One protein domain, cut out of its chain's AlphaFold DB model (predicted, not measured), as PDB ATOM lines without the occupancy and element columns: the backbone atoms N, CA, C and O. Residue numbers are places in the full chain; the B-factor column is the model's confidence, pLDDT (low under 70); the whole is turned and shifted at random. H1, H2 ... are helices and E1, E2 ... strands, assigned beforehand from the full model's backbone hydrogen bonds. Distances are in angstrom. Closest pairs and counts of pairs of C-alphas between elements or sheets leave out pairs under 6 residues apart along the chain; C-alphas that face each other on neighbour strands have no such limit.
ATOM      1  N   ASP A 260      18.449 -26.367-144.897       35.41
ATOM      2  CA  ASP A 260      18.976 -25.739-146.118       35.41
ATOM      3  C   ASP A 260      19.985 -24.597-145.868       35.41
ATOM      4  O   ASP A 260      19.897 -23.487-146.400       35.41
ATOM      5  N   GLY A 261      20.962 -24.862-144.993       41.94
ATOM      6  CA  GLY A 261      22.085 -23.955-144.731       41.94
ATOM      7  C   GLY A 261      21.735 -22.672-143.969       41.94
ATOM      8  O   GLY A 261      22.598 -21.804-143.821       41.94
ATOM      9  N   ARG A 262      20.511 -22.527-143.445       41.47
ATOM     10  CA  ARG A 262      20.135 -21.412-142.562       41.47
ATOM     11  C   ARG A 262      19.710 -21.922-141.189       41.47
ATOM     12  O   ARG A 262      19.095 -22.977-141.047       41.47
ATOM     13  N   LYS A 263      20.013 -21.130-140.156       50.34
ATOM     14  CA  LYS A 263      19.289 -21.220-138.882       50.34
ATOM     15  C   LYS A 263      17.801 -21.043-139.216       50.34
ATOM     16  O   LYS A 263      17.447 -20.093-139.901       50.34
ATOM     17  N   GLY A 264      16.962 -21.978-138.787       60.09
ATOM     18  CA  GLY A 264      15.505 -21.883-138.933       60.09
ATOM     19  C   GLY A 264      14.806 -21.663-137.591       60.09
ATOM     20  O   GLY A 264      13.874 -20.870-137.494       60.09
ATOM     21  N   ILE A 265      15.318 -22.333-136.556       68.69
ATOM     22  CA  ILE A 265      14.842 -22.331-135.170       68.69
ATOM     23  C   ILE A 265      16.006 -21.880-134.277       68.69
ATOM     24  O   ILE A 265      17.097 -22.458-134.360       68.69
ATOM     25  N   LEU A 266      15.773 -20.857-133.454       71.38
ATOM     26  CA  LEU A 266      16.726 -20.292-132.493       71.38
ATOM     27  C   LEU A 266      16.761 -21.110-131.206       71.38
ATOM     28  O   LEU A 266      17.817 -21.613-130.830       71.38
ATOM     29  N   ASP A 267      15.607 -21.236-130.554       78.06
ATOM     30  CA  ASP A 267      15.450 -21.918-129.273       78.06
ATOM     31  C   ASP A 267      14.021 -22.461-129.129       78.06
ATOM     32  O   ASP A 267      13.100 -22.023-129.831       78.06
ATOM     33  N   VAL A 268      13.852 -23.424-128.223       85.50
ATOM     34  CA  VAL A 268      12.562 -24.042-127.898       85.50
ATOM     35  C   VAL A 268      12.443 -24.151-126.385       85.50
ATOM     36  O   VAL A 268      13.240 -24.837-125.743       85.50
ATOM     37  N   TYR A 269      11.449 -23.485-125.803       87.12
ATOM     38  CA  TYR A 269      11.267 -23.442-124.354       87.12
ATOM     39  C   TYR A 269       9.820 -23.676-123.938       87.12
ATOM     40  O   TYR A 269       8.882 -23.323-124.644       87.12
ATOM     41  N   VAL A 270       9.629 -24.279-122.771       84.00
ATOM     42  CA  VAL A 270       8.306 -24.553-122.205       84.00
ATOM     43  C   VAL A 270       7.640 -23.236-121.816       84.00
ATOM     44  O   VAL A 270       8.258 -22.389-121.169       84.00
ATOM     45  N   GLN A 271       6.375 -23.078-122.190       83.50
ATOM     46  CA  GLN A 271       5.524 -21.984-121.732       83.50
ATOM     47  C   GLN A 271       4.666 -22.417-120.546       83.50
ATOM     48  O   GLN A 271       4.603 -21.704-119.548       83.50
ATOM     49  N   ASN A 272       3.998 -23.567-120.672       79.31
ATOM     50  CA  ASN A 272       3.162 -24.142-119.628       79.31
ATOM     51  C   ASN A 272       2.994 -25.658-119.824       79.31
ATOM     52  O   ASN A 272       3.068 -26.151-120.953       79.31
ATOM     53  N   ILE A 273       2.709 -26.368-118.736       80.75
ATOM     54  CA  ILE A 273       2.242 -27.757-118.737       80.75
ATOM     55  C   ILE A 273       0.958 -27.764-117.915       80.75
ATOM     56  O   ILE A 273       0.948 -27.228-116.812       80.75
ATOM     57  N   SER A 274      -0.119 -28.316-118.464       80.00
ATOM     58  CA  SER A 274      -1.428 -28.372-117.810       80.00
ATOM     59  C   SER A 274      -2.014 -29.772-117.899       80.00
ATOM     60  O   SER A 274      -1.924 -30.425-118.945       80.00
ATOM     61  N   TYR A 275      -2.663 -30.186-116.821       78.06
ATOM     62  CA  TYR A 275      -3.172 -31.533-116.618       78.06
ATOM     63  C   TYR A 275      -4.700 -31.558-116.722       78.06
ATOM     64  O   TYR A 275      -5.381 -30.617-116.318       78.06
ATOM     65  N   SER A 276      -5.246 -32.618-117.315       80.50
ATOM     66  CA  SER A 276      -6.687 -32.837-117.483       80.50
ATOM     67  C   SER A 276      -6.982 -34.329-117.430       80.50
ATOM     68  O   SER A 276      -6.113 -35.107-117.815       80.50
ATOM     69  N   ASP A 277      -8.185 -34.721-117.003       75.50
ATOM     70  CA  ASP A 277      -8.563 -36.104-116.652       75.50
ATOM     71  C   ASP A 277      -8.008 -37.195-117.589       75.50
ATOM     72  O   ASP A 277      -7.489 -38.198-117.103       75.50
ATOM     73  N   ASN A 278      -7.996 -36.953-118.905       84.44
ATOM     74  CA  ASN A 278      -7.542 -37.924-119.906       84.44
ATOM     75  C   ASN A 278      -6.238 -37.530-120.639       84.44
ATOM     76  O   ASN A 278      -5.785 -38.271-121.503       84.44
ATOM     77  N   ALA A 279      -5.648 -36.353-120.385       83.88
ATOM     78  CA  ALA A 279      -4.497 -35.888-121.169       83.88
ATOM     79  C   ALA A 279      -3.600 -34.856-120.471       83.88
ATOM     80  O   ALA A 279      -4.077 -33.919-119.820       83.88
ATOM     81  N   ILE A 280      -2.300 -34.949-120.749       84.75
ATOM     82  CA  ILE A 280      -1.298 -33.931-120.416       84.75
ATOM     83  C   ILE A 280      -1.134 -33.009-121.625       84.75
ATOM     84  O   ILE A 280      -0.870 -33.469-122.734       84.75
ATOM     85  N   SER A 281      -1.274 -31.698-121.430       86.81
ATOM     86  CA  SER A 281      -1.086 -30.707-122.496       86.81
ATOM     87  C   SER A 281       0.149 -29.848-122.231       86.81
ATOM     88  O   SER A 281       0.235 -29.163-121.214       86.81
ATOM     89  N   MET A 282       1.106 -29.867-123.159       87.38
ATOM     90  CA  MET A 282       2.364 -29.128-123.070       87.38
ATOM     91  C   MET A 282       2.411 -28.027-124.129       87.38
ATOM     92  O   MET A 282       2.486 -28.307-125.325       87.38
ATOM     93  N   SER A 283       2.396 -26.770-123.684       88.00
ATOM     94  CA  SER A 283       2.633 -25.600-124.533       88.00
ATOM     95  C   SER A 283       4.118 -25.249-124.544       88.00
ATOM     96  O   SER A 283       4.689 -24.916-123.502       88.00
ATOM     97  N   VAL A 284       4.737 -25.263-125.722       89.69
ATOM     98  CA  VAL A 284       6.119 -24.817-125.944       89.69
ATOM     99  C   VAL A 284       6.142 -23.598-126.859       89.69
ATOM    100  O   VAL A 284       5.362 -23.503-127.804       89.69
ATOM    101  N   ILE A 285       7.060 -22.671-126.601       89.31
ATOM    102  CA  ILE A 285       7.402 -21.607-127.534       89.31
ATOM    103  C   ILE A 285       8.553 -22.063-128.420       89.31
ATOM    104  O   ILE A 285       9.610 -22.459-127.929       89.31
ATOM    105  N   VAL A 286       8.356 -21.926-129.726       88.31
ATOM    106  CA  VAL A 286       9.396 -22.038-130.745       88.31
ATOM    107  C   VAL A 286       9.711 -20.636-131.255       88.31
ATOM    108  O   VAL A 286       8.850 -19.960-131.829       88.31
ATOM    109  N   ASP A 287      10.955 -20.207-131.062       84.88
ATOM    110  CA  ASP A 287      11.486 -18.988-131.664       84.88
ATOM    111  C   ASP A 287      12.126 -19.340-133.019       84.88
ATOM    112  O   ASP A 287      13.135 -20.046-133.070       84.88
ATOM    113  N   THR A 288      11.550 -18.861-134.127       78.44
ATOM    114  CA  THR A 288      12.030 -19.096-135.502       78.44
ATOM    115  C   THR A 288      12.391 -17.790-136.206       78.44
ATOM    116  O   THR A 288      11.939 -16.716-135.814       78.44
ATOM    117  N   LEU A 289      13.213 -17.872-137.258       67.38
ATOM    118  CA  LEU A 289      13.716 -16.669-137.936       67.38
ATOM    119  C   LEU A 289      12.646 -16.016-138.830       67.38
ATOM    120  O   LEU A 289      12.331 -14.838-138.707       67.38
ATOM    121  N   PHE A 290      12.078 -16.801-139.753       67.81
ATOM    122  CA  PHE A 290      11.208 -16.292-140.826       67.81
ATOM    123  C   PHE A 290      10.059 -17.233-141.221       67.81
ATOM    124  O   PHE A 290       9.204 -16.851-142.017       67.81
ATOM    125  N   ASN A 291      10.037 -18.469-140.713       73.75
ATOM    126  CA  ASN A 291       9.117 -19.513-141.162       73.75
ATOM    127  C   ASN A 291       8.192 -19.966-140.033       73.75
ATOM    128  O   ASN A 291       8.614 -20.099-138.879       73.75
ATOM    129  N   THR A 292       6.942 -20.265-140.385       80.44
ATOM    130  CA  THR A 292       6.038 -20.975-139.483       80.44
ATOM    131  C   THR A 292       6.477 -22.429-139.307       80.44
ATOM    132  O   THR A 292       7.174 -22.984-140.161       80.44
ATOM    133  N   VAL A 293       6.099 -23.048-138.191       81.75
ATOM    134  CA  VAL A 293       6.288 -24.487-137.976       81.75
ATOM    135  C   VAL A 293       5.230 -25.251-138.770       81.75
ATOM    136  O   VAL A 293       4.051 -24.908-138.716       81.75
ATOM    137  N   GLY A 294       5.674 -26.256-139.527       79.69
ATOM    138  CA  GLY A 294       4.832 -27.090-140.381       79.69
ATOM    139  C   GLY A 294       4.409 -28.372-139.671       79.69
ATOM    140  O   GLY A 294       3.240 -28.543-139.337       79.69
ATOM    141  N   LYS A 295       5.367 -29.270-139.415       82.94
ATOM    142  CA  LYS A 295       5.166 -30.475-138.594       82.94
ATOM    143  C   LYS A 295       5.995 -30.369-137.323       82.94
ATOM    144  O   LYS A 295       7.113 -29.864-137.370       82.94
ATOM    145  N   SER A 296       5.505 -30.900-136.208       87.00
ATOM    146  CA  SER A 296       6.379 -31.164-135.066       87.00
ATOM    147  C   SER A 296       5.918 -32.351-134.231       87.00
ATOM    148  O   SER A 296       4.723 -32.644-134.181       87.00
ATOM    149  N   ASN A 297       6.881 -33.011-133.592       88.00
ATOM    150  CA  ASN A 297       6.671 -34.119-132.669       88.00
ATOM    151  C   ASN A 297       7.401 -33.824-131.355       88.00
ATOM    152  O   ASN A 297       8.530 -33.334-131.376       88.00
ATOM    153  N   LEU A 298       6.793 -34.170-130.228       88.19
ATOM    154  CA  LEU A 298       7.459 -34.287-128.938       88.19
ATOM    155  C   LEU A 298       8.049 -35.698-128.831       88.19
ATOM    156  O   LEU A 298       7.341 -36.675-129.062       88.19
ATOM    157  N   VAL A 299       9.329 -35.798-128.484       86.44
ATOM    158  CA  VAL A 299      10.064 -37.061-128.348       86.44
ATOM    159  C   VAL A 299      10.552 -37.194-126.909       86.44
ATOM    160  O   VAL A 299      11.199 -36.281-126.384       86.44
ATOM    161  N   LEU A 300      10.231 -38.321-126.276       83.31
ATOM    162  CA  LEU A 300      10.689 -38.679-124.934       83.31
ATOM    163  C   LEU A 300      11.768 -39.763-125.056       83.31
ATOM    164  O   LEU A 300      11.636 -40.689-125.854       83.31
ATOM    165  N   LEU A 301      12.831 -39.624-124.264       79.25
ATOM    166  CA  LEU A 301      13.969 -40.542-124.223       79.25
ATOM    167  C   LEU A 301      14.322 -40.861-122.766       79.25
ATOM    168  O   LEU A 301      14.718 -39.950-122.033       79.25
ATOM    169  N   ASP A 302      14.222 -42.124-122.342       75.94
ATOM    170  CA  ASP A 302      14.717 -42.530-121.018       75.94
ATOM    171  C   ASP A 302      16.255 -42.452-120.961       75.94
ATOM    172  O   ASP A 302      16.970 -42.818-121.894       75.94
ATOM    173  N   ARG A 303      16.779 -41.936-119.847       74.69
ATOM    174  CA  ARG A 303      18.214 -41.822-119.571       74.69
ATOM    175  C   ARG A 303      18.870 -43.105-119.069       74.69
ATOM    176  O   ARG A 303      20.102 -43.120-119.017       74.69
ATOM    177  N   ASP A 304      18.114 -44.106-118.619       64.19
ATOM    178  CA  ASP A 304      18.685 -45.340-118.047       64.19
ATOM    179  C   ASP A 304      18.784 -46.518-119.027       64.19
ATOM    180  O   ASP A 304      19.376 -47.543-118.686       64.19
ATOM    181  N   GLN A 305      18.273 -46.378-120.250       62.78
ATOM    182  CA  GLN A 305      18.426 -47.393-121.293       62.78
ATOM    183  C   GLN A 305      19.848 -47.365-121.880       62.78
ATOM    184  O   GLN A 305      20.172 -46.561-122.754       62.78
ATOM    185  N   ASP A 306      20.706 -48.260-121.385       46.75
ATOM    186  CA  ASP A 306      21.981 -48.625-122.014       46.75
ATOM    187  C   ASP A 306      21.731 -49.825-122.966       46.75
ATOM    188  O   ASP A 306      21.705 -50.971-122.521       46.75
ATOM    189  N   GLY A 307      21.522 -49.579-124.267       47.34
ATOM    190  CA  GLY A 307      21.242 -50.614-125.284       47.34
ATOM    191  C   GLY A 307      21.192 -50.056-126.719       47.34
ATOM    192  O   GLY A 307      21.194 -48.838-126.895       47.34
ATOM    193  N   GLU A 308      21.193 -50.921-127.747       39.06
ATOM    194  CA  GLU A 308      21.360 -50.492-129.159       39.06
ATOM    195  C   GLU A 308      20.148 -49.781-129.791       39.06
ATOM    196  O   GLU A 308      20.341 -49.026-130.743       39.06
ATOM    197  N   GLU A 309      18.936 -49.916-129.245       48.25
ATOM    198  CA  GLU A 309      17.784 -49.086-129.629       48.25
ATOM    199  C   GLU A 309      17.099 -48.519-128.373       48.25
ATOM    200  O   GLU A 309      16.592 -49.296-127.562       48.25
ATOM    201  N   PRO A 310      17.075 -47.186-128.166       56.00
ATOM    202  CA  PRO A 310      16.265 -46.593-127.109       56.00
ATOM    203  C   PRO A 310      14.780 -46.673-127.481       56.00
ATOM    204  O   PRO A 310      14.395 -46.305-128.594       56.00
ATOM    205  N   ASN A 311      13.933 -47.069-126.536       59.53
ATOM    206  CA  ASN A 311      12.483 -47.007-126.687       59.53
ATOM    207  C   ASN A 311      12.042 -45.535-126.693       59.53
ATOM    208  O   ASN A 311      12.096 -44.837-125.678       59.53
ATOM    209  N   LEU A 312      11.614 -45.048-127.858       70.56
ATOM    210  CA  LEU A 312      11.219 -43.656-128.085       70.56
ATOM    211  C   LEU A 312       9.693 -43.522-128.130       70.56
ATOM    212  O   LEU A 312       9.055 -44.026-129.055       70.56
ATOM    213  N   ALA A 313       9.113 -42.756-127.205       76.44
ATOM    214  CA  ALA A 313       7.729 -42.302-127.339       76.44
ATOM    215  C   ALA A 313       7.677 -41.000-128.157       76.44
ATOM    216  O   ALA A 313       8.371 -40.028-127.842       76.44
ATOM    217  N   ILE A 314       6.854 -40.981-129.213       82.12
ATOM    218  CA  ILE A 314       6.730 -39.861-130.158       82.12
ATOM    219  C   ILE A 314       5.272 -39.394-130.219       82.12
ATOM    220  O   ILE A 314       4.413 -40.083-130.765       82.12
ATOM    221  N   PHE A 315       4.999 -38.185-129.724       82.94
ATOM    222  CA  PHE A 315       3.666 -37.575-129.722       82.94
ATOM    223  C   PHE A 315       3.591 -36.434-130.743       82.94
ATOM    224  O   PHE A 315       4.424 -35.530-130.744       82.94
ATOM    225  N   SER A 316       2.599 -36.453-131.634       83.06
ATOM    226  CA  SER A 316       2.460 -35.434-132.689       83.06
ATOM    227  C   SER A 316       1.855 -34.119-132.177       83.06
ATOM    228  O   SER A 316       1.082 -34.093-131.221       83.06
ATOM    229  N   MET A 317       2.180 -33.011-132.845       81.62
ATOM    230  CA  MET A 317       1.571 -31.696-132.614       81.62
ATOM    231  C   MET A 317       0.046 -31.719-132.771       81.62
ATOM    232  O   MET A 317      -0.459 -32.146-133.808       81.62
ATOM    233  N   THR A 318      -0.668 -31.153-131.795       77.00
ATOM    234  CA  THR A 318      -2.130 -30.983-131.859       77.00
ATOM    235  C   THR A 318      -2.574 -29.587-132.288       77.00
ATOM    236  O   THR A 318      -3.486 -29.477-133.100       77.00
ATOM    237  N   GLU A 319      -1.929 -28.516-131.811       80.81
ATOM    238  CA  GLU A 319      -2.274 -27.136-132.189       80.81
ATOM    239  C   GLU A 319      -1.026 -26.252-132.328       80.81
ATOM    240  O   GLU A 319      -0.022 -26.464-131.646       80.81
ATOM    241  N   SER A 320      -1.094 -25.232-133.189       83.38
ATOM    242  CA  SER A 320      -0.030 -24.237-133.384       83.38
ATOM    243  C   SER A 320      -0.617 -22.843-133.595       83.38
ATOM    244  O   SER A 320      -1.580 -22.667-134.347       83.38
ATOM    245  N   LYS A 321      -0.036 -21.838-132.933       87.06
ATOM    246  CA  LYS A 321      -0.481 -20.440-132.961       87.06
ATOM    247  C   LYS A 321       0.710 -19.488-133.021       87.06
ATOM    248  O   LYS A 321       1.594 -19.519-132.169       87.06
ATOM    249  N   VAL A 322       0.708 -18.569-133.987       86.19
ATOM    250  CA  VAL A 322       1.669 -17.453-134.016       86.19
ATOM    251  C   VAL A 322       1.324 -16.470-132.893       86.19
ATOM    252  O   VAL A 322       0.194 -15.990-132.818       86.19
ATOM    253  N   LEU A 323       2.288 -16.176-132.015       85.81
ATOM    254  CA  LEU A 323       2.133 -15.215-130.917       85.81
ATOM    255  C   LEU A 323       2.577 -13.805-131.315       85.81
ATOM    256  O   LEU A 323       1.909 -12.830-130.987       85.81
ATOM    257  N   SER A 324       3.705 -13.699-132.016       82.06
ATOM    258  CA  SER A 324       4.232 -12.429-132.518       82.06
ATOM    259  C   SER A 324       5.092 -12.658-133.754       82.06
ATOM    260  O   SER A 324       5.860 -13.622-133.806       82.06
ATOM    261  N   GLN A 325       5.007 -11.749-134.720       78.56
ATOM    262  CA  GLN A 325       5.785 -11.786-135.952       78.56
ATOM    263  C   GLN A 325       6.296 -10.385-136.281       78.56
ATOM    264  O   GLN A 325       5.510  -9.466-136.499       78.56
ATOM    265  N   ASN A 326       7.619 -10.262-136.365       74.75
ATOM    266  CA  ASN A 326       8.318  -9.062-136.813       74.75
ATOM    267  C   ASN A 326       9.070  -9.387-138.121       74.75
ATOM    268  O   ASN A 326       9.007 -10.511-138.619       74.75
ATOM    269  N   SER A 327       9.796  -8.420-138.691       63.81
ATOM    270  CA  SER A 327      10.558  -8.601-139.941       63.81
ATOM    271  C   SER A 327      11.603  -9.721-139.891       63.81
ATOM    272  O   SER A 327      11.889 -10.320-140.926       63.81
ATOM    273  N   ASP A 328      12.147  -9.986-138.702       65.69
ATOM    274  CA  ASP A 328      13.332 -10.822-138.486       65.69
ATOM    275  C   ASP A 328      13.137 -11.862-137.367       65.69
ATOM    276  O   ASP A 328      14.120 -12.363-136.839       65.69
ATOM    277  N   LYS A 329      11.895 -12.134-136.933       76.31
ATOM    278  CA  LYS A 329      11.590 -13.214-135.974       76.31
ATOM    279  C   LYS A 329      10.103 -13.567-135.968       76.31
ATOM    280  O   LYS A 329       9.253 -12.672-135.943       76.31
ATOM    281  N   ILE A 330       9.786 -14.859-135.889       83.06
ATOM    282  CA  ILE A 330       8.444 -15.379-135.600       83.06
ATOM    283  C   ILE A 330       8.497 -16.177-134.294       83.06
ATOM    284  O   ILE A 330       9.282 -17.111-134.149       83.06
ATOM    285  N   ARG A 331       7.631 -15.832-133.341       87.62
ATOM    286  CA  ARG A 331       7.433 -16.579-132.092       87.62
ATOM    287  C   ARG A 331       6.112 -17.335-132.182       87.62
ATOM    288  O   ARG A 331       5.060 -16.719-132.364       87.62
ATOM    289  N   GLN A 332       6.163 -18.658-132.076       90.31
ATOM    290  CA  GLN A 332       4.996 -19.542-132.161       90.31
ATOM    291  C   GLN A 332       4.836 -20.346-130.882       90.31
ATOM    292  O   GLN A 332       5.821 -20.832-130.338       90.31
ATOM    293  N   GLN A 333       3.597 -20.507-130.436       91.06
ATOM    294  CA  GLN A 333       3.213 -21.479-129.424       91.06
ATOM    295  C   GLN A 333       2.750 -22.753-130.127       91.06
ATOM    296  O   GLN A 333       1.919 -22.690-131.033       91.06
ATOM    297  N   ILE A 334       3.273 -23.894-129.695       90.94
ATOM    298  CA  ILE A 334       2.836 -25.224-130.114       90.94
ATOM    299  C   ILE A 334       2.306 -25.944-128.885       90.94
ATOM    300  O   ILE A 334       2.986 -25.976-127.860       90.94
ATOM    301  N   THR A 335       1.122 -26.537-129.002       89.44
ATOM    302  CA  THR A 335       0.537 -27.376-127.957       89.44
ATOM    303  C   THR A 335       0.579 -28.832-128.400       89.44
ATOM    304  O   THR A 335      -0.031 -29.201-129.411       89.44
ATOM    305  N   PHE A 336       1.274 -29.658-127.621       90.19
ATOM    306  CA  PHE A 336       1.220 -31.116-127.691       90.19
ATOM    307  C   PHE A 336       0.203 -31.624-126.674       90.19
ATOM    308  O   PHE A 336       0.287 -31.254-125.502       90.19
ATOM    309  N   LYS A 337      -0.727 -32.474-127.105       88.06
ATOM    310  CA  LYS A 337      -1.626 -33.221-126.226       88.06
ATOM    311  C   LYS A 337      -1.167 -34.675-126.204       88.06
ATOM    312  O   LYS A 337      -1.138 -35.330-127.241       88.06
ATOM    313  N   ILE A 338      -0.788 -35.137-125.024       87.38
ATOM    314  CA  ILE A 338      -0.321 -36.490-124.745       87.38
ATOM    315  C   ILE A 338      -1.483 -37.212-124.068       87.38
ATOM    316  O   ILE A 338      -1.997 -36.714-123.061       87.38
ATOM    317  N   ASP A 339      -1.922 -38.339-124.623       86.75
ATOM    318  CA  ASP A 339      -2.916 -39.180-123.956       86.75
ATOM    319  C   ASP A 339      -2.300 -39.805-122.694       86.75
ATOM    320  O   ASP A 339      -1.137 -40.225-122.700       86.75
ATOM    321  N   ARG A 340      -3.046 -39.790-121.585       82.12
ATOM    322  CA  ARG A 340      -2.541 -40.293-120.303       82.12
ATOM    323  C   ARG A 340      -2.332 -41.802-120.326       82.12
ATOM    324  O   ARG A 340      -1.323 -42.253-119.790       82.12
ATOM    325  N   ASP A 341      -3.224 -42.565-120.952       82.94
ATOM    326  CA  ASP A 341      -3.132 -44.026-120.943       82.94
ATOM    327  C   ASP A 341      -1.983 -44.507-121.844       82.94
ATOM    328  O   ASP A 341      -1.255 -45.425-121.460       82.94
ATOM    329  N   ASP A 342      -1.724 -43.825-122.969       82.50
ATOM    330  CA  ASP A 342      -0.543 -44.069-123.816       82.50
ATOM    331  C   ASP A 342       0.768 -43.790-123.058       82.50
ATOM    332  O   ASP A 342       1.696 -44.606-123.072       82.50
ATOM    333  N   LEU A 343       0.861 -42.644-122.365       80.25
ATOM    334  CA  LEU A 343       2.063 -42.279-121.611       80.25
ATOM    335  C   LEU A 343       2.295 -43.213-120.415       80.25
ATOM    336  O   LEU A 343       3.427 -43.634-120.184       80.25
ATOM    337  N   ASN A 344       1.239 -43.553-119.674       78.62
ATOM    338  CA  ASN A 344       1.313 -44.494-118.559       78.62
ATOM    339  C   ASN A 344       1.730 -45.886-119.046       78.62
ATOM    340  O   ASN A 344       2.605 -46.498-118.440       78.62
ATOM    341  N   SER A 345       1.171 -46.356-120.167       79.44
ATOM    342  CA  SER A 345       1.549 -47.637-120.776       79.44
ATOM    343  C   SER A 345       3.030 -47.666-121.154       79.44
ATOM    344  O   SER A 345       3.713 -48.632-120.826       79.44
ATOM    345  N   TYR A 346       3.552 -46.596-121.765       78.94
ATOM    346  CA  TYR A 346       4.982 -46.465-122.059       78.94
ATOM    347  C   TYR A 346       5.833 -46.533-120.778       78.94
ATOM    348  O   TYR A 346       6.710 -47.390-120.674       78.94
ATOM    349  N   ILE A 347       5.521 -45.710-119.767       77.25
ATOM    350  CA  ILE A 347       6.268 -45.655-118.495       77.25
ATOM    351  C   ILE A 347       6.257 -47.002-117.755       77.25
ATOM    352  O   ILE A 347       7.267 -47.378-117.169       77.25
ATOM    353  N   LEU A 348       5.130 -47.719-117.759       74.88
ATOM    354  CA  LEU A 348       4.990 -49.012-117.082       74.88
ATOM    355  C   LEU A 348       5.568 -50.183-117.894       74.88
ATOM    356  O   LEU A 348       5.817 -51.245-117.326       74.88
ATOM    357  N   SER A 349       5.783 -50.009-119.203       68.00
ATOM    358  CA  SER A 349       6.381 -51.036-120.068       68.00
ATOM    359  C   SER A 349       7.910 -51.103-119.996       68.00
ATOM    360  O   SER A 349       8.475 -52.171-120.242       68.00
ATOM    361  N   ASP A 350       8.576 -49.997-119.643       55.91
ATOM    362  CA  ASP A 350      10.036 -49.884-119.675       55.91
ATOM    363  C   ASP A 350      10.695 -50.051-118.292       55.91
ATOM    364  O   ASP A 350      10.383 -49.384-117.304       55.91
ATOM    365  N   TYR A 351      11.653 -50.977-118.229       54.94
ATOM    366  CA  TYR A 351      12.235 -51.516-116.996       54.94
ATOM    367  C   TYR A 351      13.256 -50.586-116.308       54.94
ATOM    368  O   TYR A 351      14.452 -50.817-116.451       54.94
ATOM    369  N   TRP A 352      12.832 -49.645-115.452       55.03
ATOM    370  CA  TRP A 352      13.683 -49.163-114.337       55.03
ATOM    371  C   TRP A 352      12.894 -48.829-113.053       55.03
ATOM    372  O   TRP A 352      12.583 -47.683-112.748       55.03
ATOM    373  N   MET A 353      12.664 -49.871-112.245       58.22
ATOM    374  CA  MET A 353      12.705 -49.851-110.770       58.22
ATOM    375  C   MET A 353      12.231 -48.551-110.081       58.22
ATOM    376  O   MET A 353      13.044 -47.711-109.687       58.22
ATOM    377  N   GLU A 354      10.915 -48.426-109.885       66.38
ATOM    378  CA  GLU A 354      10.233 -47.377-109.097       66.38
ATOM    379  C   GLU A 354      10.382 -45.924-109.602       66.38
ATOM    380  O   GLU A 354       9.590 -45.073-109.202       66.38
ATOM    381  N   SER A 355      11.345 -45.587-110.468       78.50
ATOM    382  CA  SER A 355      11.518 -44.220-110.983       78.50
ATOM    383  C   SER A 355      12.387 -44.143-112.242       78.50
ATOM    384  O   SER A 355      13.505 -44.651-112.247       78.50
ATOM    385  N   SER A 356      11.940 -43.381-113.246       79.44
ATOM    386  CA  SER A 356      12.702 -43.061-114.466       79.44
ATOM    387  C   SER A 356      12.878 -41.553-114.654       79.44
ATOM    388  O   SER A 356      12.263 -40.718-113.980       79.44
ATOM    389  N   VAL A 357      13.773 -41.175-115.572       82.00
ATOM    390  CA  VAL A 357      14.058 -39.772-115.895       82.00
ATOM    391  C   VAL A 357      14.155 -39.599-117.406       82.00
ATOM    392  O   VAL A 357      15.185 -39.895-118.006       82.00
ATOM    393  N   LEU A 358      13.092 -39.048-117.989       82.19
ATOM    394  CA  LEU A 358      12.897 -38.883-119.424       82.19
ATOM    395  C   LEU A 358      13.392 -37.497-119.869       82.19
ATOM    396  O   LEU A 358      12.903 -36.471-119.385       82.19
ATOM    397  N   ASP A 359      14.363 -37.439-120.782       83.75
ATOM    398  CA  ASP A 359      14.740 -36.202-121.479       83.75
ATOM    399  C   ASP A 359      13.692 -35.862-122.554       83.75
ATOM    400  O   ASP A 359      13.222 -36.742-123.274       83.75
ATOM    401  N   LEU A 360      13.343 -34.573-122.671       86.00
ATOM    402  CA  LEU A 360      12.351 -34.093-123.634       86.00
ATOM    403  C   LEU A 360      13.006 -33.344-124.790       86.00
ATOM    404  O   LEU A 360      13.773 -32.388-124.606       86.00
ATOM    405  N   TYR A 361      12.611 -33.750-125.987       86.94
ATOM    406  CA  TYR A 361      13.032 -33.171-127.247       86.94
ATOM    407  C   TYR A 361      11.819 -32.815-128.099       86.94
ATOM    408  O   TYR A 361      10.748 -33.401-127.958       86.94
ATOM    409  N   VAL A 362      11.992 -31.861-129.008       86.31
ATOM    410  CA  VAL A 362      11.010 -31.560-130.049       86.31
ATOM    411  C   VAL A 362      11.684 -31.700-131.404       86.31
ATOM    412  O   VAL A 362      12.694 -31.043-131.670       86.31
ATOM    413  N   ASP A 363      11.110 -32.531-132.263       85.25
ATOM    414  CA  ASP A 363      11.432 -32.592-133.683       85.25
ATOM    415  C   ASP A 363      10.551 -31.590-134.417       85.25
ATOM    416  O   ASP A 363       9.328 -31.696-134.378       85.25
ATOM    417  N   ILE A 364      11.147 -30.609-135.096       83.19
ATOM    418  CA  ILE A 364      10.401 -29.521-135.748       83.19
ATOM    419  C   ILE A 364      10.774 -29.425-137.229       83.19
ATOM    420  O   ILE A 364      11.931 -29.193-137.569       83.19
ATOM    421  N   SER A 365       9.786 -29.542-138.115       82.56
ATOM    422  CA  SER A 365       9.877 -29.178-139.531       82.56
ATOM    423  C   SER A 365       9.260 -27.790-139.729       82.56
ATOM    424  O   SER A 365       8.217 -27.458-139.161       82.56
ATOM    425  N   LEU A 366       9.903 -26.948-140.536       81.00
ATOM    426  CA  LEU A 366       9.356 -25.645-140.919       81.00
ATOM    427  C   LEU A 366       8.415 -25.796-142.120       81.00
ATOM    428  O   LEU A 366       8.620 -26.657-142.972       81.00
ATOM    429  N   SER A 367       7.401 -24.939-142.219       76.88
ATOM    430  CA  SER A 367       6.464 -24.924-143.347       76.88
ATOM    431  C   SER A 367       7.209 -24.786-144.677       76.88
ATOM    432  O   SER A 367       7.952 -23.823-144.878       76.88
ATOM    433  N   GLY A 368       7.001 -25.757-145.571       70.56
ATOM    434  CA  GLY A 368       7.718 -25.891-146.845       70.56
ATOM    435  C   GLY A 368       8.919 -26.847-146.822       70.56
ATOM    436  O   GLY A 368       9.463 -27.126-147.885       70.56
ATOM    437  N   TYR A 369       9.307 -27.388-145.660       66.75
ATOM    438  CA  TYR A 369      10.469 -28.270-145.504       66.75
ATOM    439  C   TYR A 369      10.091 -29.621-144.881       66.75
ATOM    440  O   TYR A 369       9.404 -29.691-143.858       66.75
ATOM    441  N   ASN A 370      10.601 -30.705-145.474       64.31
ATOM    442  CA  ASN A 370      10.351 -32.084-145.032       64.31
ATOM    443  C   ASN A 370      11.367 -32.607-143.996       64.31
ATOM    444  O   ASN A 370      11.198 -33.712-143.488       64.31
ATOM    445  N   THR A 371      12.417 -31.844-143.683       63.41
ATOM    446  CA  THR A 371      13.447 -32.228-142.706       63.41
ATOM    447  C   THR A 371      13.049 -31.782-141.301       63.41
ATOM    448  O   THR A 371      12.748 -30.607-141.087       63.41
ATOM    449  N   PHE A 372      13.082 -32.705-140.340       69.38
ATOM    450  CA  PHE A 372      12.907 -32.391-138.923       69.38
ATOM    451  C   PHE A 372      14.221 -31.927-138.282       69.38
ATOM    452  O   PHE A 372      15.301 -32.448-138.560       69.38
ATOM    453  N   VAL A 373      14.111 -30.945-137.391       71.31
ATOM    454  CA  VAL A 373      15.190 -30.415-136.560       71.31
ATOM    455  C   VAL A 373      14.949 -30.856-135.124       71.31
ATOM    456  O   VAL A 373      14.066 -30.318-134.459       71.31
ATOM    457  N   HIS A 374      15.765 -31.790-134.647       79.00
ATOM    458  CA  HIS A 374      15.768 -32.239-133.256       79.00
ATOM    459  C   HIS A 374      16.304 -31.135-132.323       79.00
ATOM    460  O   HIS A 374      17.399 -30.587-132.541       79.00
ATOM    461  N   ARG A 375      15.540 -30.766-131.288       80.00
ATOM    462  CA  ARG A 375      15.889 -29.722-130.304       80.00
ATOM    463  C   ARG A 375      15.608 -30.171-128.876       80.00
ATOM    464  O   ARG A 375      14.526 -30.650-128.576       80.00
ATOM    465  N   GLU A 376      16.575 -29.947-127.985       82.56
ATOM    466  CA  GLU A 376      16.387 -30.074-126.534       82.56
ATOM    467  C   GLU A 376      15.388 -29.021-126.037       82.56
ATOM    468  O   GLU A 376      15.568 -27.834-126.315       82.56
ATOM    469  N   LEU A 377      14.386 -29.429-125.259       85.88
ATOM    470  CA  LEU A 377      13.394 -28.512-124.703       85.88
ATOM    471  C   LEU A 377      13.945 -27.790-123.453       85.88
ATOM    472  O   LEU A 377      14.408 -28.418-122.497       85.88
ATOM    473  N   ARG A 378      13.922 -26.450-123.437       83.88
ATOM    474  CA  ARG A 378      14.371 -25.627-122.296       83.88
ATOM    475  C   ARG A 378      13.254 -25.411-121.281       83.88
ATOM    476  O   ARG A 378      12.134 -25.084-121.647       83.88
ATOM    477  N   ALA A 379      13.574 -25.486-119.992       78.44
ATOM    478  CA  ALA A 379      12.611 -25.234-118.912       78.44
ATOM    479  C   ALA A 379      12.285 -23.738-118.694       78.44
ATOM    480  O   ALA A 379      11.409 -23.421-117.893       78.44
ATOM    481  N   PHE A 380      13.019 -22.833-119.354       76.38
ATOM    482  CA  PHE A 380      12.930 -21.379-119.206       76.38
ATOM    483  C   PHE A 380      13.205 -20.677-120.535       76.38
ATOM    484  O   PHE A 380      13.965 -21.193-121.355       76.38
ATOM    485  N   SER A 381      12.644 -19.479-120.703       76.56
ATOM    486  CA  SER A 381      12.965 -18.606-121.832       76.56
ATOM    487  C   SER A 381      14.388 -18.024-121.715       76.56
ATOM    488  O   SER A 381      14.914 -17.923-120.599       76.56
ATOM    489  N   PRO A 382      15.022 -17.612-122.832       73.50
ATOM    490  CA  PRO A 382      16.383 -17.067-122.832       73.50
ATOM    491  C   PRO A 382      16.593 -15.884-121.874       73.50
ATOM    492  O   PRO A 382      17.660 -15.745-121.281       73.50
ATOM    493  N   GLU A 383      15.568 -15.055-121.681       75.88
ATOM    494  CA  GLU A 383      15.619 -13.867-120.828       75.88
ATOM    495  C   GLU A 383      15.727 -14.254-119.337       75.88
ATOM    496  O   GLU A 383      16.629 -13.786-118.645       75.88
ATOM    497  N   LYS A 384      14.902 -15.205-118.866       72.00
ATOM    498  CA  LYS A 384      15.018 -15.781-117.508       72.00
ATOM    499  C   LYS A 384      16.329 -16.550-117.315       72.00
ATOM    500  O   LYS A 384      16.889 -16.584-116.222       72.00
ATOM    501  N   ILE A 385      16.833 -17.193-118.373       70.12
ATOM    502  CA  ILE A 385      18.132 -17.873-118.341       70.12
ATOM    503  C   ILE A 385      19.250 -16.872-118.018       70.12
ATOM    504  O   ILE A 385      20.080 -17.203-117.168       70.12
ATOM    505  N   GLN A 386      19.245 -15.683-118.632       69.69
ATOM    506  CA  GLN A 386      20.238 -14.632-118.389       69.69
ATOM    507  C   GLN A 386      20.164 -14.087-116.953       69.69
ATOM    508  O   GLN A 386      21.182 -14.072-116.266       69.69
ATOM    509  N   GLU A 387      18.960 -13.769-116.463       70.81
ATOM    510  CA  GLU A 387      18.709 -13.295-115.087       70.81
ATOM    511  C   GLU A 387      19.372 -14.199-114.021       70.81
ATOM    512  O   GLU A 387      20.001 -13.722-113.075       70.81
ATOM    513  N   PHE A 388      19.320 -15.523-114.207       67.06
ATOM    514  CA  PHE A 388      19.981 -16.490-113.318       67.06
ATOM    515  C   PHE A 388      21.505 -16.472-113.369       67.06
ATOM    516  O   PHE A 388      22.157 -16.764-112.362       67.06
ATOM    517  N   ASP A 389      22.079 -16.218-114.541       63.34
ATOM    518  CA  ASP A 389      23.528 -16.217-114.710       63.34
ATOM    519  C   ASP A 389      24.126 -14.892-114.189       63.34
ATOM    520  O   ASP A 389      25.204 -14.917-113.587       63.34
ATOM    521  N   ASP A 390      23.365 -13.794-114.257       65.12
ATOM    522  CA  ASP A 390      23.682 -12.500-113.638       65.12
ATOM    523  C   ASP A 390      23.630 -12.572-112.096       65.12
ATOM    524  O   ASP A 390      24.616 -12.251-111.425       65.12
ATOM    525  N   LEU A 391      22.543 -13.101-111.511       60.38
ATOM    526  CA  LEU A 391      22.428 -13.323-110.054       60.38
ATOM    527  C   LEU A 391      23.572 -14.192-109.502       60.38
ATOM    528  O   LEU A 391      24.079 -13.974-108.397       60.38
ATOM    529  N   LYS A 392      24.020 -15.174-110.288       57.97
ATOM    530  CA  LYS A 392      25.149 -16.040-109.939       57.97
ATOM    531  C   LYS A 392      26.495 -15.307-109.994       57.97
ATOM    532  O   LYS A 392      27.375 -15.620-109.190       57.97
ATOM    533  N   ALA A 393      26.665 -14.344-110.901       55.09
ATOM    534  CA  ALA A 393      27.866 -13.512-110.981       55.09
ATOM    535  C   ALA A 393      28.017 -12.588-109.758       55.09
ATOM    536  O   ALA A 393      29.135 -12.383-109.280       55.09
ATOM    537  N   LEU A 394      26.899 -12.127-109.182       50.66
ATOM    538  CA  LEU A 394      26.856 -11.313-107.956       50.66
ATOM    539  C   LEU A 394      27.245 -12.075-106.672       50.66
ATOM    540  O   LEU A 394      27.323 -11.483-105.596       50.66
ATOM    541  N   ASN A 395      27.555 -13.377-106.758       49.41
ATOM    542  CA  ASN A 395      28.038 -14.191-105.632       49.41
ATOM    543  C   ASN A 395      27.045 -14.278-104.447       49.41
ATOM    544  O   ASN A 395      27.454 -14.630-103.333       49.41
ATOM    545  N   VAL A 396      25.756 -13.981-104.676       47.19
ATOM    546  CA  VAL A 396      24.680 -14.019-103.671       47.19
ATOM    547  C   VAL A 396      24.564 -15.444-103.110       47.19
ATOM    548  O   VAL A 396      24.191 -16.365-103.840       47.19
ATOM    549  N   PRO A 397      24.909 -15.691-101.831       42.22
ATOM    550  CA  PRO A 397      24.887 -17.042-101.293       42.22
ATOM    551  C   PRO A 397      23.450 -17.472-100.995       42.22
ATOM    552  O   PRO A 397      22.743 -16.777-100.278       42.22
ATOM    553  N   GLY A 398      23.056 -18.659-101.452       45.78
ATOM    554  CA  GLY A 398      21.926 -19.394-100.877       45.78
ATOM    555  C   GLY A 398      20.562 -19.231-101.548       45.78
ATOM    556  O   GLY A 398      19.721 -20.096-101.328       45.78
ATOM    557  N   TYR A 399      20.365 -18.261-102.445       45.75
ATOM    558  CA  TYR A 399      19.255 -18.332-103.400       45.75
ATOM    559  C   TYR A 399      19.709 -19.163-104.598       45.75
ATOM    560  O   TYR A 399      20.328 -18.664-105.541       45.75
ATOM    561  N   SER A 400      19.520 -20.480-104.512       49.78
ATOM    562  CA  SER A 400      19.863 -21.356-105.629       49.78
ATOM    563  C   SER A 400      18.961 -21.046-106.823       49.78
ATOM    564  O   SER A 400      17.811 -20.635-106.663       49.78
ATOM    565  N   ILE A 401      19.456 -21.309-108.037       46.81
ATOM    566  CA  ILE A 401      18.602 -21.295-109.236       46.81
ATOM    567  C   ILE A 401      17.388 -22.204-108.997       46.81
ATOM    568  O   ILE A 401      16.287 -21.840-109.371       46.81
ATOM    569  N   GLU A 402      17.563 -23.324-108.288       46.34
ATOM    570  CA  GLU A 402      16.493 -24.234-107.861       46.34
ATOM    571  C   GLU A 402      15.450 -23.571-106.942       46.34
ATOM    572  O   GLU A 402      14.276 -23.916-107.039       46.34
ATOM    573  N   GLN A 403      15.827 -22.614-106.086       48.50
ATOM    574  CA  GLN A 403      14.874 -21.868-105.259       48.50
ATOM    575  C   GLN A 403      14.081 -20.851-106.091       48.50
ATOM    576  O   GLN A 403      12.860 -20.815-105.976       48.50
ATOM    577  N   TYR A 404      14.716 -20.118-107.014       51.03
ATOM    578  CA  TYR A 404      13.960 -19.309-107.981       51.03
ATOM    579  C   TYR A 404      13.063 -20.208-108.854       51.03
ATOM    580  O   TYR A 404      11.890 -19.910-109.038       51.03
ATOM    581  N   VAL A 405      13.558 -21.347-109.360       47.56
ATOM    582  CA  VAL A 405      12.765 -22.348-110.114       47.56
ATOM    583  C   VAL A 405      11.553 -22.817-109.301       47.56
ATOM    584  O   VAL A 405      10.471 -22.985-109.859       47.56
ATOM    585  N   ARG A 406      11.731 -23.044-107.996       53.38
ATOM    586  CA  ARG A 406      10.681 -23.459-107.058       53.38
ATOM    587  C   ARG A 406       9.625 -22.371-106.858       53.38
ATOM    588  O   ARG A 406       8.452 -22.706-106.753       53.38
ATOM    589  N   GLU A 407      10.031 -21.104-106.822       49.91
ATOM    590  CA  GLU A 407       9.149 -19.956-106.574       49.91
ATOM    591  C   GLU A 407       8.523 -19.373-107.866       49.91
ATOM    592  O   GLU A 407       7.468 -18.748-107.803       49.91
ATOM    593  N   ALA A 408       9.122 -19.602-109.044       48.41
ATOM    594  CA  ALA A 408       8.764 -18.926-110.300       48.41
ATOM    595  C   ALA A 408       8.471 -19.846-111.506       48.41
ATOM    596  O   ALA A 408       8.384 -19.345-112.638       48.41
ATOM    597  N   ASN A 409       8.360 -21.168-111.309       57.31
ATOM    598  CA  ASN A 409       8.018 -22.117-112.377       57.31
ATOM    599  C   ASN A 409       6.842 -23.043-111.972       57.31
ATOM    600  O   ASN A 409       7.033 -23.891-111.091       57.31
ATOM    601  N   PRO A 410       5.644 -22.894-112.579       47.91
ATOM    602  CA  PRO A 410       4.387 -23.484-112.107       47.91
ATOM    603  C   PRO A 410       4.093 -24.863-112.716       47.91
ATOM    604  O   PRO A 410       2.949 -25.172-113.022       47.91
ATOM    605  N   PHE A 411       5.112 -25.694-112.942       61.94
ATOM    606  CA  PHE A 411       4.871 -27.056-113.416       61.94
ATOM    607  C   PHE A 411       4.267 -27.889-112.282       61.94
ATOM    608  O   PHE A 411       4.962 -28.268-111.335       61.94
ATOM    609  N   GLU A 412       2.956 -28.098-112.377       67.06
ATOM    610  CA  GLU A 412       2.182 -29.035-111.564       67.06
ATOM    611  C   GLU A 412       2.705 -30.472-111.765       67.06
ATOM    612  O   GLU A 412       3.489 -30.745-112.677       67.06
ATOM    613  N   MET A 413       2.316 -31.392-110.884       77.06
ATOM    614  CA  MET A 413       2.671 -32.811-110.987       77.06
ATOM    615  C   MET A 413       1.430 -33.591-111.415       77.06
ATOM    616  O   MET A 413       0.359 -33.346-110.860       77.06
ATOM    617  N   ASP A 414       1.571 -34.533-112.351       78.94
ATOM    618  CA  ASP A 414       0.501 -35.502-112.605       78.94
ATOM    619  C   ASP A 414       0.590 -36.669-111.630       78.94
ATOM    620  O   ASP A 414       1.691 -37.043-111.216       78.94
ATOM    621  N   MET A 415      -0.552 -37.258-111.287       81.69
ATOM    622  CA  MET A 415      -0.644 -38.371-110.346       81.69
ATOM    623  C   MET A 415      -1.725 -39.347-110.810       81.69
ATOM    624  O   MET A 415      -2.881 -38.965-110.978       81.69
ATOM    625  N   TYR A 416      -1.339 -40.604-111.024       82.00
ATOM    626  CA  TYR A 416      -2.204 -41.652-111.562       82.00
ATOM    627  C   TYR A 416      -2.133 -42.917-110.688       82.00
ATOM    628  O   TYR A 416      -1.030 -43.398-110.426       82.00
ATOM    629  N   PRO A 417      -3.263 -43.470-110.214       83.44
ATOM    630  CA  PRO A 417      -3.261 -44.660-109.368       83.44
ATOM    631  C   PRO A 417      -2.899 -45.921-110.170       83.44
ATOM    632  O   PRO A 417      -3.493 -46.201-111.206       83.44
ATOM    633  N   VAL A 418      -1.953 -46.708-109.657       81.94
ATOM    634  CA  VAL A 418      -1.480 -47.983-110.218       81.94
ATOM    635  C   VAL A 418      -1.374 -48.995-109.076       81.94
ATOM    636  O   VAL A 418      -0.463 -48.900-108.260       81.94
ATOM    637  N   ASP A 419      -2.315 -49.939-108.988       79.62
ATOM    638  CA  ASP A 419      -2.294 -51.111-108.090       79.62
ATOM    639  C   ASP A 419      -1.681 -50.870-106.688       79.62
ATOM    640  O   ASP A 419      -0.595 -51.340-106.340       79.62
ATOM    641  N   GLY A 420      -2.396 -50.098-105.863       80.94
ATOM    642  CA  GLY A 420      -2.004 -49.766-104.481       80.94
ATOM    643  C   GLY A 420      -0.953 -48.655-104.345       80.94
ATOM    644  O   GLY A 420      -0.696 -48.190-103.234       80.94
ATOM    645  N   HIS A 421      -0.401 -48.198-105.465       88.12
ATOM    646  CA  HIS A 421       0.567 -47.115-105.571       88.12
ATOM    647  C   HIS A 421       0.013 -45.987-106.450       88.12
ATOM    648  O   HIS A 421      -1.026 -46.117-107.098       88.12
ATOM    649  N   THR A 422       0.729 -44.870-106.494       88.56
ATOM    650  CA  THR A 422       0.470 -43.744-107.384       88.56
ATOM    651  C   THR A 422       1.727 -43.462-108.197       88.56
ATOM    652  O   THR A 422       2.792 -43.180-107.648       88.56
ATOM    653  N   LEU A 423       1.600 -43.525-109.521       87.06
ATOM    654  CA  LEU A 423       2.605 -43.044-110.457       87.06
ATOM    655  C   LEU A 423       2.541 -41.516-110.493       87.06
ATOM    656  O   LEU A 423       1.539 -40.939-110.913       87.06
ATOM    657  N   VAL A 424       3.616 -40.861-110.069       85.31
ATOM    658  CA  VAL A 424       3.754 -39.403-110.102       85.31
ATOM    659  C   VAL A 424       4.664 -38.999-111.255       85.31
ATOM    660  O   VAL A 424       5.782 -39.501-111.388       85.31
ATOM    661  N   ILE A 425       4.195 -38.059-112.072       82.25
ATOM    662  CA  ILE A 425       4.892 -37.511-113.234       82.25
ATOM    663  C   ILE A 425       5.189 -36.034-112.950       82.25
ATOM    664  O   ILE A 425       4.325 -35.169-113.089       82.25
ATOM    665  N   SER A 426       6.423 -35.732-112.539       80.25
ATOM    666  CA  SER A 426       6.854 -34.375-112.175       80.25
ATOM    667  C   SER A 426       7.801 -33.794-113.232       80.25
ATOM    668  O   SER A 426       8.908 -34.312-113.421       80.25
ATOM    669  N   PRO A 427       7.457 -32.665-113.871       77.62
ATOM    670  CA  PRO A 427       8.396 -31.919-114.700       77.62
ATOM    671  C   PRO A 427       9.407 -31.183-113.811       77.62
ATOM    672  O   PRO A 427       9.034 -30.517-112.844       77.62
ATOM    673  N   TYR A 428      10.700 -31.259-114.131       74.88
ATOM    674  CA  TYR A 428      11.739 -30.531-113.397       74.88
ATOM    675  C   TYR A 428      12.805 -29.936-114.323       74.88
ATOM    676  O   TYR A 428      13.008 -30.367-115.461       74.88
ATOM    677  N   SER A 429      13.509 -28.912-113.825       70.31
ATOM    678  CA  SER A 429      14.620 -28.301-114.554       70.31
ATOM    679  C   SER A 429      15.931 -29.026-114.254       70.31
ATOM    680  O   SER A 429      16.457 -28.960-113.144       70.31
ATOM    681  N   GLY A 430      16.466 -29.728-115.251       63.00
ATOM    682  CA  GLY A 430      17.743 -30.426-115.151       63.00
ATOM    683  C   GLY A 430      18.958 -29.503-115.297       63.00
ATOM    684  O   GLY A 430      18.862 -28.325-115.656       63.00
ATOM    685  N   THR A 431      20.156 -30.061-115.084       55.25
ATOM    686  CA  THR A 431      21.418 -29.328-115.312       55.25
ATOM    687  C   THR A 431      21.465 -28.706-116.716       55.25
ATOM    688  O   THR A 431      21.090 -29.339-117.704       55.25
ATOM    689  N   ARG A 432      21.950 -27.458-116.815       59.25
ATOM    690  CA  ARG A 432      21.862 -26.601-118.022       59.25
ATOM    691  C   ARG A 432      20.429 -26.182-118.420       59.25
ATOM    692  O   ARG A 432      20.191 -25.895-119.593       59.25
ATOM    693  N   LYS A 433      19.504 -26.099-117.453       71.88
ATOM    694  CA  LYS A 433      18.164 -25.495-117.605       71.88
ATOM    695  C   LYS A 433      17.274 -26.228-118.643       71.88
ATOM    696  O   LYS A 433      16.398 -25.623-119.256       71.88
ATOM    697  N   LYS A 434      17.504 -27.535-118.852       78.50
ATOM    698  CA  LYS A 434      16.661 -28.426-119.684       78.50
ATOM    699  C   LYS A 434      15.341 -28.748-118.980       78.50
ATOM    700  O   LYS A 434      15.365 -28.875-117.757       78.50
ATOM    701  N   LEU A 435      14.244 -28.948-119.713       80.38
ATOM    702  CA  LEU A 435      13.085 -29.667-119.175       80.38
ATOM    703  C   LEU A 435      13.372 -31.172-119.190       80.38
ATOM    704  O   LEU A 435      13.966 -31.696-120.131       80.38
ATOM    705  N   VAL A 436      12.956 -31.846-118.126       81.69
ATOM    706  CA  VAL A 436      13.039 -33.291-117.951       81.69
ATOM    707  C   VAL A 436      11.760 -33.730-117.236       81.69
ATOM    708  O   VAL A 436      11.316 -33.029-116.324       81.69
ATOM    709  N   ILE A 437      11.173 -34.862-117.617       81.56
ATOM    710  CA  ILE A 437      10.103 -35.499-116.839       81.56
ATOM    711  C   ILE A 437      10.752 -36.529-115.917       81.56
ATOM    712  O   ILE A 437      11.554 -37.352-116.353       81.56
ATOM    713  N   GLN A 438      10.430 -36.469-114.630       83.25
ATOM    714  CA  GLN A 438      10.715 -37.542-113.688       83.25
ATOM    715  C   GLN A 438       9.430 -38.325-113.442       83.25
ATOM    716  O   GLN A 438       8.389 -37.724-113.177       83.25
ATOM    717  N   THR A 439       9.527 -39.648-113.491       83.12
ATOM    718  CA  THR A 439       8.462 -40.561-113.074       83.12
ATOM    719  C   THR A 439       8.863 -41.204-111.750       83.12
ATOM    720  O   THR A 439      10.053 -41.392-111.471       83.12
ATOM    721  N   SER A 440       7.908 -41.466-110.865       86.38
ATOM    722  CA  SER A 440       8.162 -42.080-109.555       86.38
ATOM    723  C   SER A 440       6.901 -42.787-109.060       86.38
ATOM    724  O   SER A 440       5.856 -42.150-108.972       86.38
ATOM    725  N   LEU A 441       6.989 -44.080-108.754       87.00
ATOM    726  CA  LEU A 441       5.895 -44.885-108.210       87.00
ATOM    727  C   LEU A 441       5.998 -44.894-106.679       87.00
ATOM    728  O   LEU A 441       6.958 -45.432-106.139       87.00
ATOM    729  N   ILE A 442       5.038 -44.273-105.996       89.00
ATOM    730  CA  ILE A 442       5.041 -44.091-104.531       89.00
ATOM    731  C   ILE A 442       3.763 -44.649-103.909       89.00
ATOM    732  O   ILE A 442       2.766 -44.809-104.612       89.00
ATOM    733  N   SER A 443       3.745 -44.943-102.608       89.81
ATOM    734  CA  SER A 443       2.505 -45.413-101.965       89.81
ATOM    735  C   SER A 443       1.398 -44.344-101.955       89.81
ATOM    736  O   SER A 443       1.659 -43.138-101.961       89.81
ATOM    737  N   ASN A 444       0.134 -44.781-101.931       89.06
ATOM    738  CA  ASN A 444      -1.025 -43.877-101.967       89.06
ATOM    739  C   ASN A 444      -1.114 -42.939-100.746       89.06
ATOM    740  O   ASN A 444      -1.466 -41.773-100.893       89.06
ATOM    741  N   GLU A 445      -0.750 -43.420 -99.554       86.19
ATOM    742  CA  GLU A 445      -0.709 -42.611 -98.326       86.19
ATOM    743  C   GLU A 445       0.299 -41.458 -98.448       86.19
ATOM    744  O   GLU A 445      -0.014 -40.296 -98.180       86.19
ATOM    745  N   VAL A 446       1.500 -41.785 -98.934       87.19
ATOM    746  CA  VAL A 446       2.561 -40.826 -99.241       87.19
ATOM    747  C   VAL A 446       2.025 -39.828-100.270       87.19
ATOM    748  O   VAL A 446       1.959 -38.638 -99.967       87.19
ATOM    749  N   ALA A 447       1.531 -40.291-101.420       84.69
ATOM    750  CA  ALA A 447       0.939 -39.472-102.482       84.69
ATOM    751  C   ALA A 447      -0.099 -38.434-101.992       84.69
ATOM    752  O   ALA A 447       0.015 -37.247-102.324       84.69
ATOM    753  N   GLU A 448      -1.068 -38.836-101.165       79.38
ATOM    754  CA  GLU A 448      -2.084 -37.933-100.602       79.38
ATOM    755  C   GLU A 448      -1.475 -36.823 -99.726       79.38
ATOM    756  O   GLU A 448      -1.935 -35.674 -99.756       79.38
ATOM    757  N   HIS A 449      -0.414 -37.114 -98.969       75.69
ATOM    758  CA  HIS A 449       0.290 -36.099 -98.184       75.69
ATOM    759  C   HIS A 449       0.997 -35.042 -99.056       75.69
ATOM    760  O   HIS A 449       1.021 -33.871 -98.661       75.69
ATOM    761  N   PHE A 450       1.512 -35.385-100.246       73.75
ATOM    762  CA  PHE A 450       2.174 -34.410-101.137       73.75
ATOM    763  C   PHE A 450       1.191 -33.434-101.780       73.75
ATOM    764  O   PHE A 450       1.438 -32.223-101.753       73.75
ATOM    765  N   LEU A 451       0.060 -33.944-102.281       69.06
ATOM    766  CA  LEU A 451      -1.008 -33.143-102.890       69.06
ATOM    767  C   LEU A 451      -1.520 -32.058-101.938       69.06
ATOM    768  O   LEU A 451      -1.534 -30.876-102.280       69.06
ATOM    769  N   ASN A 452      -1.877 -32.449-100.714       68.44
ATOM    770  CA  ASN A 452      -2.503 -31.553 -99.740       68.44
ATOM    771  C   ASN A 452      -1.568 -30.457 -99.192       68.44
ATOM    772  O   ASN A 452      -2.042 -29.481 -98.614       68.44
ATOM    773  N   ASN A 453      -0.247 -30.601 -99.357       70.50
ATOM    774  CA  ASN A 453       0.757 -29.734 -98.727       70.50
ATOM    775  C   ASN A 453       1.651 -28.973 -99.725       70.50
ATOM    776  O   ASN A 453       2.564 -28.262 -99.303       70.50
ATOM    777  N   ASN A 454       1.393 -29.091-101.036       69.62
ATOM    778  CA  ASN A 454       2.153 -28.428-102.107       69.62
ATOM    779  C   ASN A 454       3.675 -28.698-102.031       69.62
ATOM    780  O   ASN A 454       4.518 -27.801-102.156       69.62
ATOM    781  N   VAL A 455       4.028 -29.961-101.782       73.12
ATOM    782  CA  VAL A 455       5.414 -30.445-101.706       73.12
ATOM    783  C   VAL A 455       5.762 -31.166-103.010       73.12
ATOM    784  O   VAL A 455       4.942 -31.903-103.545       73.12
ATOM    785  N   ARG A 456       6.972 -30.952-103.543       71.56
ATOM    786  CA  ARG A 456       7.431 -31.565-104.806       71.56
ATOM    787  C   ARG A 456       8.162 -32.889-104.577       71.56
ATOM    788  O   ARG A 456       8.782 -33.073-103.532       71.56
ATOM    789  N   LEU A 457       8.175 -33.747-105.601       77.94
ATOM    790  CA  LEU A 457       9.042 -34.927-105.636       77.94
ATOM    791  C   LEU A 457      10.535 -34.572-105.436       77.94
ATOM    792  O   LEU A 457      10.999 -33.536-105.928       77.94
ATOM    793  N   PRO A 458      11.324 -35.462-104.801       79.19
ATOM    794  CA  PRO A 458      12.771 -35.318-104.698       79.19
ATOM    795  C   PRO A 458      13.439 -35.475-106.071       79.19
ATOM    796  O   PRO A 458      13.010 -36.274-106.901       79.19
ATOM    797  N   ILE A 459      14.544 -34.761-106.308       75.50
ATOM    798  CA  ILE A 459      15.252 -34.793-107.600       75.50
ATOM    799  C   ILE A 459      16.049 -36.101-107.748       75.50
ATOM    800  O   ILE A 459      17.137 -36.272-107.182       75.50
ATOM    801  N   LEU A 460      15.559 -37.007-108.592       74.62
ATOM    802  CA  LEU A 460      16.182 -38.303-108.873       74.62
ATOM    803  C   LEU A 460      17.031 -38.307-110.148       74.62
ATOM    804  O   LEU A 460      17.419 -39.369-110.608       74.62
ATOM    805  N   ALA A 461      17.376 -37.137-110.693       69.44
ATOM    806  CA  ALA A 461      18.037 -36.932-111.990       69.44
ATOM    807  C   ALA A 461      19.218 -37.863-112.346       69.44
ATOM    808  O   ALA A 461      19.422 -38.154-113.526       69.44
ATOM    809  N   ALA A 462      20.005 -38.310-111.362       75.00
ATOM    810  CA  ALA A 462      21.163 -39.182-111.557       75.00
ATOM    811  C   ALA A 462      20.837 -40.652-111.241       75.00
ATOM    812  O   ALA A 462      20.331 -40.935-110.158       75.00
TER     813      ALA A 462
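AT A GLANCE: This is residues 260 to 462 of the 1270 residues of a protein of Weissella cibaria (UniProt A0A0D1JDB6). What would one see first? A strongly twisted sheet of ten strands curls over into an incompletely closed barrel, edge strand E1 coming back toward E7 and E10, with H1 in the curl of the sheet. H4 packs on the opposite face, while H2 and H3 make a pair of helices from which residues 393 to 398 stick out. What is it made of? The printed part has 203 residues, with ten named strands and four named helices: along the chain E1, E2, E3, E4 and E5 come first, then H1, then E6 and E7, then H2 and H3, then E8, E9 and E10, and last H4; the class is mixed, helices and strands, and the neighbour pairs of the one branched sheet, in which E6 has three neighbours, are antiparallel. How large is it? It is compact, with a radius of gyration of the C-alphas of 17.9 A and spans of 55 by 43 by 34 A.

IN THESE COORDINATES: Where is the first part? E1, residues 265 to 276, starts at C-alpha (14.842, -22.331, -135.170) and is 29.8 A long. E2 is residues 279 to 288, E3 293 to 302, E4 312 to 326 and E5 329 to 339; E4, 35.8 A long, bends by 66 degrees at residue 319. What follows? H1 is residues 340 to 349, E6 357 to 366, E7 373 to 376, H2 382 to 393 and H3 401 to 408. E8 is 414 to 418, E9 421 to 430, E10 434 to 443, and H4 444 to 453, ending at C-alpha (0.757, -29.734, -98.727).

HOW THE PARTS SIT: How are the strands joined? E1 and E2 form a hairpin, with N 274 and O 281 within hydrogen-bond range at 2.9 A. E2 E3 E4 E5 form a Greek key: E3 E4 E5 are a meander, each the antiparallel neighbour of the one before, and E2 is the antiparallel neighbour of E5, with N 280 and O 338 2.9 A apart. E3 lies on one side of E6, N 297 to O 363 2.9 A, and E7 and E10 on the other, N 358 to O 437 2.8 A; E8 E9 E10 are another meander. Where do the helices sit? The sheet curls round H1; H4 lies over E9 on the opposite face, at a height over the sheet of 10.6 A. H3 only grazes the sheet, and is close to but not clearly touching H2, the C-alphas of Phe 388 and Ile 401 being closest at 6.5 A. Every O i to N i+4 pair is within hydrogen-bond range in H1, H2 and H3, and 5 of 6 in H4.

THE WHOLE: How far does it reach? The C-alphas farthest apart, those of Ser 327 and Gly 420, are 55.8 A apart. Are there cuts or long links? The printed part has no cut, and no link is long. Where is confidence low? Mean pLDDT of the printed part is 73.9; 61 residues are under 70, among them 388 to 412.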